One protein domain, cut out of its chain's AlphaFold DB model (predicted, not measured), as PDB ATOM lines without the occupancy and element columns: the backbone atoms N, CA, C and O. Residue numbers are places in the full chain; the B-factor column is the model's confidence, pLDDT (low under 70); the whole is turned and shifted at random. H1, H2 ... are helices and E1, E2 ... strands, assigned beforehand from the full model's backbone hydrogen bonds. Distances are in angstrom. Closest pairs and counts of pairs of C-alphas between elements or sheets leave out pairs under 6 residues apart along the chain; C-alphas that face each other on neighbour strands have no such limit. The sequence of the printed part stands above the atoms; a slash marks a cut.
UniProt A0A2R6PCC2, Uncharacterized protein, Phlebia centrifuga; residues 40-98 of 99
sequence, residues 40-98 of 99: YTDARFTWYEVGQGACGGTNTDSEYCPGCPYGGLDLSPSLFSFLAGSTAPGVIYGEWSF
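What this domain is: This is residues 40 to 98 of the 99 residues of an uncharacterized protein of Phlebia centrifuga (UniProt A0A2R6PCC2). With little regular structure, the domain is a two-stranded ribbon of E1 and E2, a short helix H1 near the end where E1 finishes and E2 starts, and a long loop, residues 47 to 76, that swings out and folds back beside E1. The 59 printed residues hold E1, H1 and E2 in that order, 22 residues in a mixed class; the sheet is antiparallel. The whole is compact, radius of gyration of the C-alphas 10.9 A, spanning 27 by 24 by 17 A.

How they stand to each other: E1, residues 40 to 46, and E2, residues 91 to 97, are antiparallel neighbours at 137 degrees; N 43 and O 94 are 2.8 A apart, N 92 and O 45 2.9 A, within hydrogen-bond range. Residues 45 to 46 also pair with residues 73 to 74, parallel. H1, residues 77 to 84, has its closest C-alphas to E1 at Phe 80 and Thr 46, 7.0 A, and to E2 at Ala 84 and Ile 92, 6.9 A. In H1 every O i to N i+4 pair is within hydrogen-bond range.

Where its parts are: E1 runs 14.8 A from C-alpha 40 at (-10.161, -30.468, 37.004). H1 spans 10.1 A. E2 runs 18.6 A to C-alpha 97 at (-14.610, -26.861, 39.484).

The domain as a whole: The printed part has no cut. The link E1 to H1 is long. Residues 49 to 67 have pLDDT under 70.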
ATOM      1  N   TYR A  40     -11.350 -30.381  37.837       85.50
ATOM      2  CA  TYR A  40     -10.161 -30.468  37.004       85.50
ATOM      3  C   TYR A  40      -8.946 -30.147  37.854       85.50
ATOM      4  O   TYR A  40      -8.821 -29.045  38.383       85.50
ATOM      5  N   THR A  41      -8.059 -31.130  37.969       85.44
ATOM      6  CA  THR A  41      -6.741 -30.985  38.585       85.44
ATOM      7  C   THR A  41      -5.693 -30.882  37.484       85.44
ATOM      8  O   THR A  41      -5.880 -31.443  36.404       85.44
ATOM      9  N   ASP A  42      -4.623 -30.123  37.731       87.56
ATOM     10  CA  ASP A  42      -3.572 -29.849  36.737       87.56
ATOM     11  C   ASP A  42      -4.114 -29.267  35.412       87.56
ATOM     12  O   ASP A  42      -3.665 -29.565  34.302       87.56
ATOM     13  N   ALA A  43      -5.139 -28.425  35.519       87.56
ATOM     14  CA  ALA A  43      -5.755 -27.788  34.375       87.56
ATOM     15  C   ALA A  43      -4.835 -26.706  33.797       87.56
ATOM     16  O   ALA A  43      -4.349 -25.830  34.514       87.56
ATOM     17  N   ARG A  44      -4.635 -26.738  32.475       87.94
ATOM     18  CA  ARG A  44      -3.822 -25.751  31.755       87.94
ATOM     19  C   ARG A  44      -4.611 -24.461  31.541       87.94
ATOM     20  O   ARG A  44      -5.566 -24.449  30.761       87.94
ATOM     21  N   PHE A  45      -4.194 -23.375  32.181       88.25
ATOM     22  CA  PHE A  45      -4.759 -22.039  31.997       88.25
ATOM     23  C   PHE A  45      -3.847 -21.178  31.141       88.25
ATOM     24  O   PHE A  45      -2.623 -21.282  31.210       88.25
ATOM     25  N   THR A  46      -4.436 -20.311  30.334       86.19
ATOM     26  CA  THR A  46      -3.707 -19.512  29.351       86.19
ATOM     27  C   THR A  46      -4.429 -18.193  29.074       86.19
ATOM     28  O   THR A  46      -5.539 -18.007  29.566       86.19
ATOM     29  N   TRP A  47      -3.801 -17.273  28.337       80.38
ATOM     30  CA  TRP A  47      -4.409 -16.008  27.907       80.38
ATOM     31  C   TRP A  47      -3.907 -15.591  26.516       80.38
ATOM     32  O   TRP A  47      -2.775 -15.926  26.158       80.38
ATOM     33  N   TYR A  48      -4.713 -14.833  25.761       70.75
ATOM     34  CA  TYR A  48      -4.339 -14.240  24.464       70.75
ATOM     35  C   TYR A  48      -5.084 -12.922  24.231       70.75
ATOM     36  O   TYR A  48      -6.160 -12.709  24.789       70.75
ATOM     37  N   GLU A  49      -4.540 -12.044  23.386       61.72
ATOM     38  CA  GLU A  49      -5.287 -10.891  22.867       61.72
ATOM     39  C   GLU A  49      -6.134 -11.314  21.653       61.72
ATOM     40  O   GLU A  49      -5.681 -12.089  20.802       61.72
ATOM     41  N   VAL A  50      -7.375 -10.820  21.581       54.75
ATOM     42  CA  VAL A  50      -8.331 -11.106  20.498       54.75
ATOM     43  C   VAL A  50      -7.685 -10.984  19.116       54.75
ATOM     44  O   VAL A  50      -7.036  -9.989  18.798       54.75
ATOM     45  N   GLY A  51      -7.871 -12.006  18.276       58.19
ATOM     46  CA  GLY A  51      -7.252 -12.083  16.947       58.19
ATOM     47  C   GLY A  51      -6.437 -13.355  16.705       58.19
ATOM     48  O   GLY A  51      -6.567 -13.962  15.642       58.19
ATOM     49  N   GLN A  52      -5.634 -13.798  17.673       51.84
ATOM     50  CA  GLN A  52      -4.816 -15.012  17.566       51.84
ATOM     51  C   GLN A  52      -4.990 -15.828  18.854       51.84
ATOM     52  O   GLN A  52      -4.234 -15.710  19.808       51.84
ATOM     53  N   GLY A  53      -6.071 -16.597  18.903       51.38
ATOM     54  CA  GLY A  53      -6.414 -17.468  20.014       51.38
ATOM     55  C   GLY A  53      -5.445 -18.638  20.182       51.38
ATOM     56  O   GLY A  53      -4.702 -19.020  19.272       51.38
ATOM     57  N   ALA A  54      -5.545 -19.254  21.356       47.16
ATOM     58  CA  ALA A  54      -4.682 -20.275  21.954       47.16
ATOM     59  C   ALA A  54      -4.229 -21.475  21.127       47.16
ATOM     60  O   ALA A  54      -3.395 -22.274  21.556       47.16
ATOM     61  N   CYS A  55      -4.867 -21.684  19.987       52.81
ATOM     62  CA  CYS A  55      -4.812 -22.923  19.223       52.81
ATOM     63  C   CYS A  55      -4.488 -22.657  17.754       52.81
ATOM     64  O   CYS A  55      -4.744 -23.507  16.906       52.81
ATOM     65  N   GLY A  56      -3.950 -21.468  17.453       50.31
ATOM     66  CA  GLY A  56      -3.584 -21.058  16.099       50.31
ATOM     67  C   GLY A  56      -4.761 -20.565  15.248       50.31
ATOM     68  O   GLY A  56      -4.627 -20.505  14.029       50.31
ATOM     69  N   GLY A  57      -5.901 -20.224  15.863       53.72
ATOM     70  CA  GLY A  57      -7.096 -19.688  15.191       53.72
ATOM     71  C   GLY A  57      -7.503 -18.313  15.725       53.72
ATOM     72  O   GLY A  57      -7.056 -17.916  16.791       53.72
ATOM     73  N   THR A  58      -8.346 -17.569  15.006       54.75
ATOM     74  CA  THR A  58      -8.861 -16.268  15.467       54.75
ATOM     75  C   THR A  58     -10.112 -16.465  16.316       54.75
ATOM     76  O   THR A  58     -11.162 -16.804  15.781       54.75
ATOM     77  N   ASN A  59      -9.996 -16.235  17.626       53.12
ATOM     78  CA  ASN A  59     -11.125 -16.239  18.556       53.12
ATOM     79  C   ASN A  59     -11.572 -14.795  18.823       53.12
ATOM     80  O   ASN A  59     -10.738 -13.888  18.924       53.12
ATOM     81  N   THR A  60     -12.884 -14.590  18.941       55.38
ATOM     82  CA  THR A  60     -13.454 -13.395  19.576       55.38
ATOM     83  C   THR A  60     -13.550 -13.628  21.090       55.38
ATOM     84  O   THR A  60     -13.533 -14.780  21.514       55.38
ATOM     85  N   ASP A  61     -13.654 -12.578  21.918       51.78
ATOM     86  CA  ASP A  61     -13.718 -12.680  23.400       51.78
ATOM     87  C   ASP A  61     -14.809 -13.641  23.926       51.78
ATOM     88  O   ASP A  61     -14.791 -14.049  25.085       51.78
ATOM     89  N   SER A  62     -15.769 -13.998  23.074       55.44
ATOM     90  CA  SER A  62     -16.899 -14.871  23.389       55.44
ATOM     91  C   SER A  62     -16.704 -16.328  22.938       55.44
ATOM     92  O   SER A  62     -17.592 -17.150  23.172       55.44
ATOM     93  N   GLU A  63     -15.611 -16.662  22.243       53.09
ATOM     94  CA  GLU A  63     -15.459 -17.940  21.537       53.09
ATOM     95  C   GLU A  63     -14.800 -19.042  22.385       53.09
ATOM     96  O   GLU A  63     -13.847 -18.828  23.133       53.09
ATOM     97  N   TYR A  64     -15.283 -20.270  22.198       53.91
ATOM     98  CA  TYR A  64     -14.733 -21.499  22.768       53.91
ATOM     99  C   TYR A  64     -13.315 -21.776  22.237       53.91
ATOM    100  O   TYR A  64     -13.121 -21.881  21.030       53.91
ATOM    101  N   CYS A  65     -12.338 -21.956  23.133       61.69
ATOM    102  CA  CYS A  65     -10.950 -22.318  22.822       61.69
ATOM    103  C   CYS A  65     -10.850 -23.758  22.251       61.69
ATOM    104  O   CYS A  65     -10.854 -24.719  23.027       61.69
ATOM    105  N   PRO A  66     -10.714 -23.973  20.924       55.22
ATOM    106  CA  PRO A  66     -10.890 -25.300  20.317       55.22
ATOM    107  C   PRO A  66      -9.741 -26.286  20.580       55.22
ATOM    108  O   PRO A  66      -9.875 -27.475  20.310       55.22
ATOM    109  N   GLY A  67      -8.601 -25.812  21.079       60.03
ATOM    110  CA  GLY A  67      -7.412 -26.618  21.399       60.03
ATOM    111  C   GLY A  67      -6.913 -26.421  22.834       60.03
ATOM    112  O   GLY A  67      -5.764 -26.753  23.154       60.03
ATOM    113  N   CYS A  68      -7.765 -25.891  23.712       72.88
ATOM    114  CA  CYS A  68      -7.565 -26.062  25.140       72.88
ATOM    115  C   CYS A  68      -7.774 -27.555  25.469       72.88
ATOM    116  O   CYS A  68      -8.715 -28.167  24.955       72.88
ATOM    117  N   PRO A  69      -6.887 -28.181  26.268       77.00
ATOM    118  CA  PRO A  69      -7.077 -29.562  26.694       77.00
ATOM    119  C   PRO A  69      -8.381 -29.674  27.485       77.00
ATOM    120  O   PRO A  69      -8.935 -28.672  27.933       77.00
ATOM    121  N   TYR A  70      -8.879 -30.895  27.676       80.69
ATOM    122  CA  TYR A  70     -10.048 -31.101  28.526       80.69
ATOM    123  C   TYR A  70      -9.797 -30.491  29.915       80.69
ATOM    124  O   TYR A  70      -8.802 -30.817  30.556       80.69
ATOM    125  N   GLY A  71     -10.662 -29.566  30.341       81.44
ATOM    126  CA  GLY A  71     -10.476 -28.813  31.582       81.44
ATOM    127  C   GLY A  71      -9.581 -27.577  31.492       81.44
ATOM    128  O   GLY A  71      -9.431 -26.886  32.488       81.44
ATOM    129  N   GLY A  72      -8.984 -27.265  30.345       86.06
ATOM    130  CA  GLY A  72      -8.192 -26.047  30.170       86.06
ATOM    131  C   GLY A  72      -9.065 -24.791  30.123       86.06
ATOM    132  O   GLY A  72     -10.155 -24.819  29.551       86.06
ATOM    133  N   LEU A  73      -8.574 -23.692  30.703       86.06
ATOM    134  CA  LEU A  73      -9.271 -22.401  30.737       86.06
ATOM    135  C   LEU A  73      -8.528 -21.356  29.901       86.06
ATOM    136  O   LEU A  73      -7.311 -21.208  30.024       86.06
ATOM    137  N   ASP A  74      -9.278 -20.607  29.097       83.94
ATOM    138  CA  ASP A  74      -8.792 -19.403  28.424       83.94
ATOM    139  C   ASP A  74      -9.257 -18.189  29.235       83.94
ATOM    140  O   ASP A  74     -10.454 -17.923  29.361       83.94
ATOM    141  N   LEU A  75      -8.312 -17.534  29.903       84.94
ATOM    142  CA  LEU A  75      -8.567 -16.444  30.833       84.94
ATOM    143  C   LEU A  75      -8.349 -15.107  30.128       84.94
ATOM    144  O   LEU A  75      -7.458 -14.964  29.291       84.94
ATOM    145  N   SER A  76      -9.088 -14.080  30.550       85.12
ATOM    146  CA  SER A  76      -8.760 -12.716  30.137       85.12
ATOM    147  C   SER A  76      -7.339 -12.342  30.599       85.12
ATOM    148  O   SER A  76      -6.902 -12.803  31.665       85.12
ATOM    149  N   PRO A  77      -6.619 -11.464  29.872       86.38
ATOM    150  CA  PRO A  77      -5.258 -11.060  30.242       86.38
ATOM    151  C   PRO A  77      -5.152 -10.552  31.689       86.38
ATOM    152  O   PRO A  77      -4.184 -10.840  32.399       86.38
ATOM    153  N   SER A  78      -6.176  -9.827  32.152       87.25
ATOM    154  CA  SER A  78      -6.261  -9.298  33.516       87.25
ATOM    155  C   SER A  78      -6.390 -10.400  34.566       87.25
ATOM    156  O   SER A  78      -5.691 -10.361  35.577       87.25
ATOM    157  N   LEU A  79      -7.254 -11.395  34.338       89.44
ATOM    158  CA  LEU A  79      -7.431 -12.508  35.275       89.44
ATOM    159  C   LEU A  79      -6.192 -13.407  35.301       89.44
ATOM    160  O   LEU A  79      -5.739 -13.801  36.372       89.44
ATOM    161  N   PHE A  80      -5.595 -13.673  34.140       91.00
ATOM    162  CA  PHE A  80      -4.339 -14.410  34.073       91.00
ATOM    163  C   PHE A  80      -3.229 -13.684  34.838       91.00
ATOM    164  O   PHE A  80      -2.560 -14.292  35.665       91.00
ATOM    165  N   SER A  81      -3.068 -12.375  34.626       91.88
ATOM    166  CA  SER A  81      -2.057 -11.577  35.334       91.88
ATOM    167  C   SER A  81      -2.297 -11.526  36.838       91.88
ATOM    168  O   SER A  81      -1.339 -11.513  37.605       91.88
ATOM    169  N   PHE A  82      -3.559 -11.528  37.269       94.94
ATOM    170  CA  PHE A  82      -3.904 -11.616  38.684       94.94
ATOM    171  C   PHE A  82      -3.423 -12.935  39.310       94.94
ATOM    172  O   PHE A  82      -2.901 -12.924  40.421       94.94
ATOM    173  N   LEU A  83      -3.546 -14.054  38.590       93.69
ATOM    174  CA  LEU A  83      -3.128 -15.375  39.070       93.69
ATOM    175  C   LEU A  83      -1.616 -15.626  38.919       93.69
ATOM    176  O   LEU A  83      -1.000 -16.227  39.793       93.69
ATOM    177  N   ALA A  84      -1.013 -15.172  37.820       93.38
ATOM    178  CA  ALA A  84       0.373 -15.457  37.439       93.38
ATOM    179  C   ALA A  84       1.369 -14.336  37.796       93.38
ATOM    180  O   ALA A  84       2.571 -14.474  37.568       93.38
ATOM    181  N   GLY A  85       0.886 -13.190  38.283       94.94
ATOM    182  CA  GLY A  85       1.677 -11.982  38.557       94.94
ATOM    183  C   GLY A  85       2.078 -11.179  37.311       94.94
ATOM    184  O   GLY A  85       2.490 -10.027  37.426       94.94
ATOM    185  N   SER A  86       1.960 -11.761  36.117       91.94
ATOM    186  CA  SER A  86       2.097 -11.092  34.819       91.94
ATOM    187  C   SER A  86       1.569 -11.993  33.703       91.94
ATOM    188  O   SER A  86       1.323 -13.178  33.911       91.94
ATOM    189  N   THR A  87       1.462 -11.460  32.493       88.31
ATOM    190  CA  THR A  87       1.152 -12.227  31.284       88.31
ATOM    191  C   THR A  87       2.333 -13.033  30.724       88.31
ATOM    192  O   THR A  87       2.139 -13.945  29.922       88.31
ATOM    193  N   ALA A  88       3.565 -12.739  31.150       90.50
ATOM    194  CA  ALA A  88       4.781 -13.313  30.572       90.50
ATOM    195  C   ALA A  88       4.861 -14.856  30.585       90.50
ATOM    196  O   ALA A  88       5.392 -15.408  29.620       90.50
ATOM    197  N   PRO A  89       4.341 -15.580  31.599       90.50
ATOM    198  CA  PRO A  89       4.368 -17.041  31.597       90.50
ATOM    199  C   PRO A  89       3.598 -17.673  30.435       90.50
ATOM    200  O   PRO A  89       3.929 -18.784  30.027       90.50
ATOM    201  N   GLY A  90       2.568 -16.996  29.909       86.19
ATOM    202  CA  GLY A  90       1.701 -17.481  28.827       86.19
ATOM    203  C   GLY A  90       0.783 -18.644  29.221       86.19
ATOM    204  O   GLY A  90      -0.376 -18.672  28.826       86.19
ATOM    205  N   VAL A  91       1.272 -19.567  30.048       88.25
ATOM    206  CA  VAL A  91       0.550 -20.721  30.578       88.25
ATOM    207  C   VAL A  91       0.823 -20.859  32.075       88.25
ATOM    208  O   VAL A  91       1.964 -20.732  32.520       88.25
ATOM    209  N   ILE A  92      -0.221 -21.163  32.840       91.06
ATOM    210  CA  ILE A  92      -0.142 -21.583  34.244       91.06
ATOM    211  C   ILE A  92      -0.989 -22.843  34.446       91.06
ATOM    212  O   ILE A  92      -1.821 -23.172  33.604       91.06
ATOM    213  N   TYR A  93      -0.773 -23.548  35.553       92.50
ATOM    214  CA  TYR A  93      -1.534 -24.743  35.910       92.50
ATOM    215  C   TYR A  93      -2.253 -24.525  37.234       92.50
ATOM    216  O   TYR A  93      -1.722 -23.859  38.126       92.50
ATOM    217  N   GLY A  94      -3.460 -25.068  37.357       90.56
ATOM    218  CA  GLY A  94      -4.243 -24.945  38.576       90.56
ATOM    219  C   GLY A  94      -5.411 -25.913  38.637       90.56
ATOM    220  O   GLY A  94      -5.552 -26.810  37.809       90.56
ATOM    221  N   GLU A  95      -6.251 -25.717  39.644       91.06
ATOM    222  CA  GLU A  95      -7.435 -26.535  39.876       91.06
ATOM    223  C   GLU A  95      -8.685 -25.666  39.808       91.06
ATOM    224  O   GLU A  95      -8.670 -24.506  40.233       91.06
ATOM    225  N   TRP A  96      -9.766 -26.211  39.259       88.81
ATOM    226  CA  TRP A  96     -11.062 -25.541  39.255       88.81
ATOM    227  C   TRP A  96     -12.206 -26.541  39.147       88.81
ATOM    228  O   TRP A  96     -12.045 -27.665  38.662       88.81
ATOM    229  N   SER A  97     -13.382 -26.092  39.568       85.19
ATOM    230  CA  SER A  97     -14.610 -26.861  39.484       85.19
ATOM    231  C   SER A  97     -15.832 -25.969  39.263       85.19
ATOM    232  O   SER A  97     -15.797 -24.764  39.522       85.19
ATOM    233  N   PHE A  98     -16.917 -26.544  38.735       80.06
ATOM    234  CA  PHE A  98     -18.210 -25.853  38.662       80.06
ATOM    235  C   PHE A  98     -18.879 -25.866  40.035       80.06
ATOM    236  O   PHE A  98     -19.129 -26.945  40.555       80.06
TER     237      PHE A  98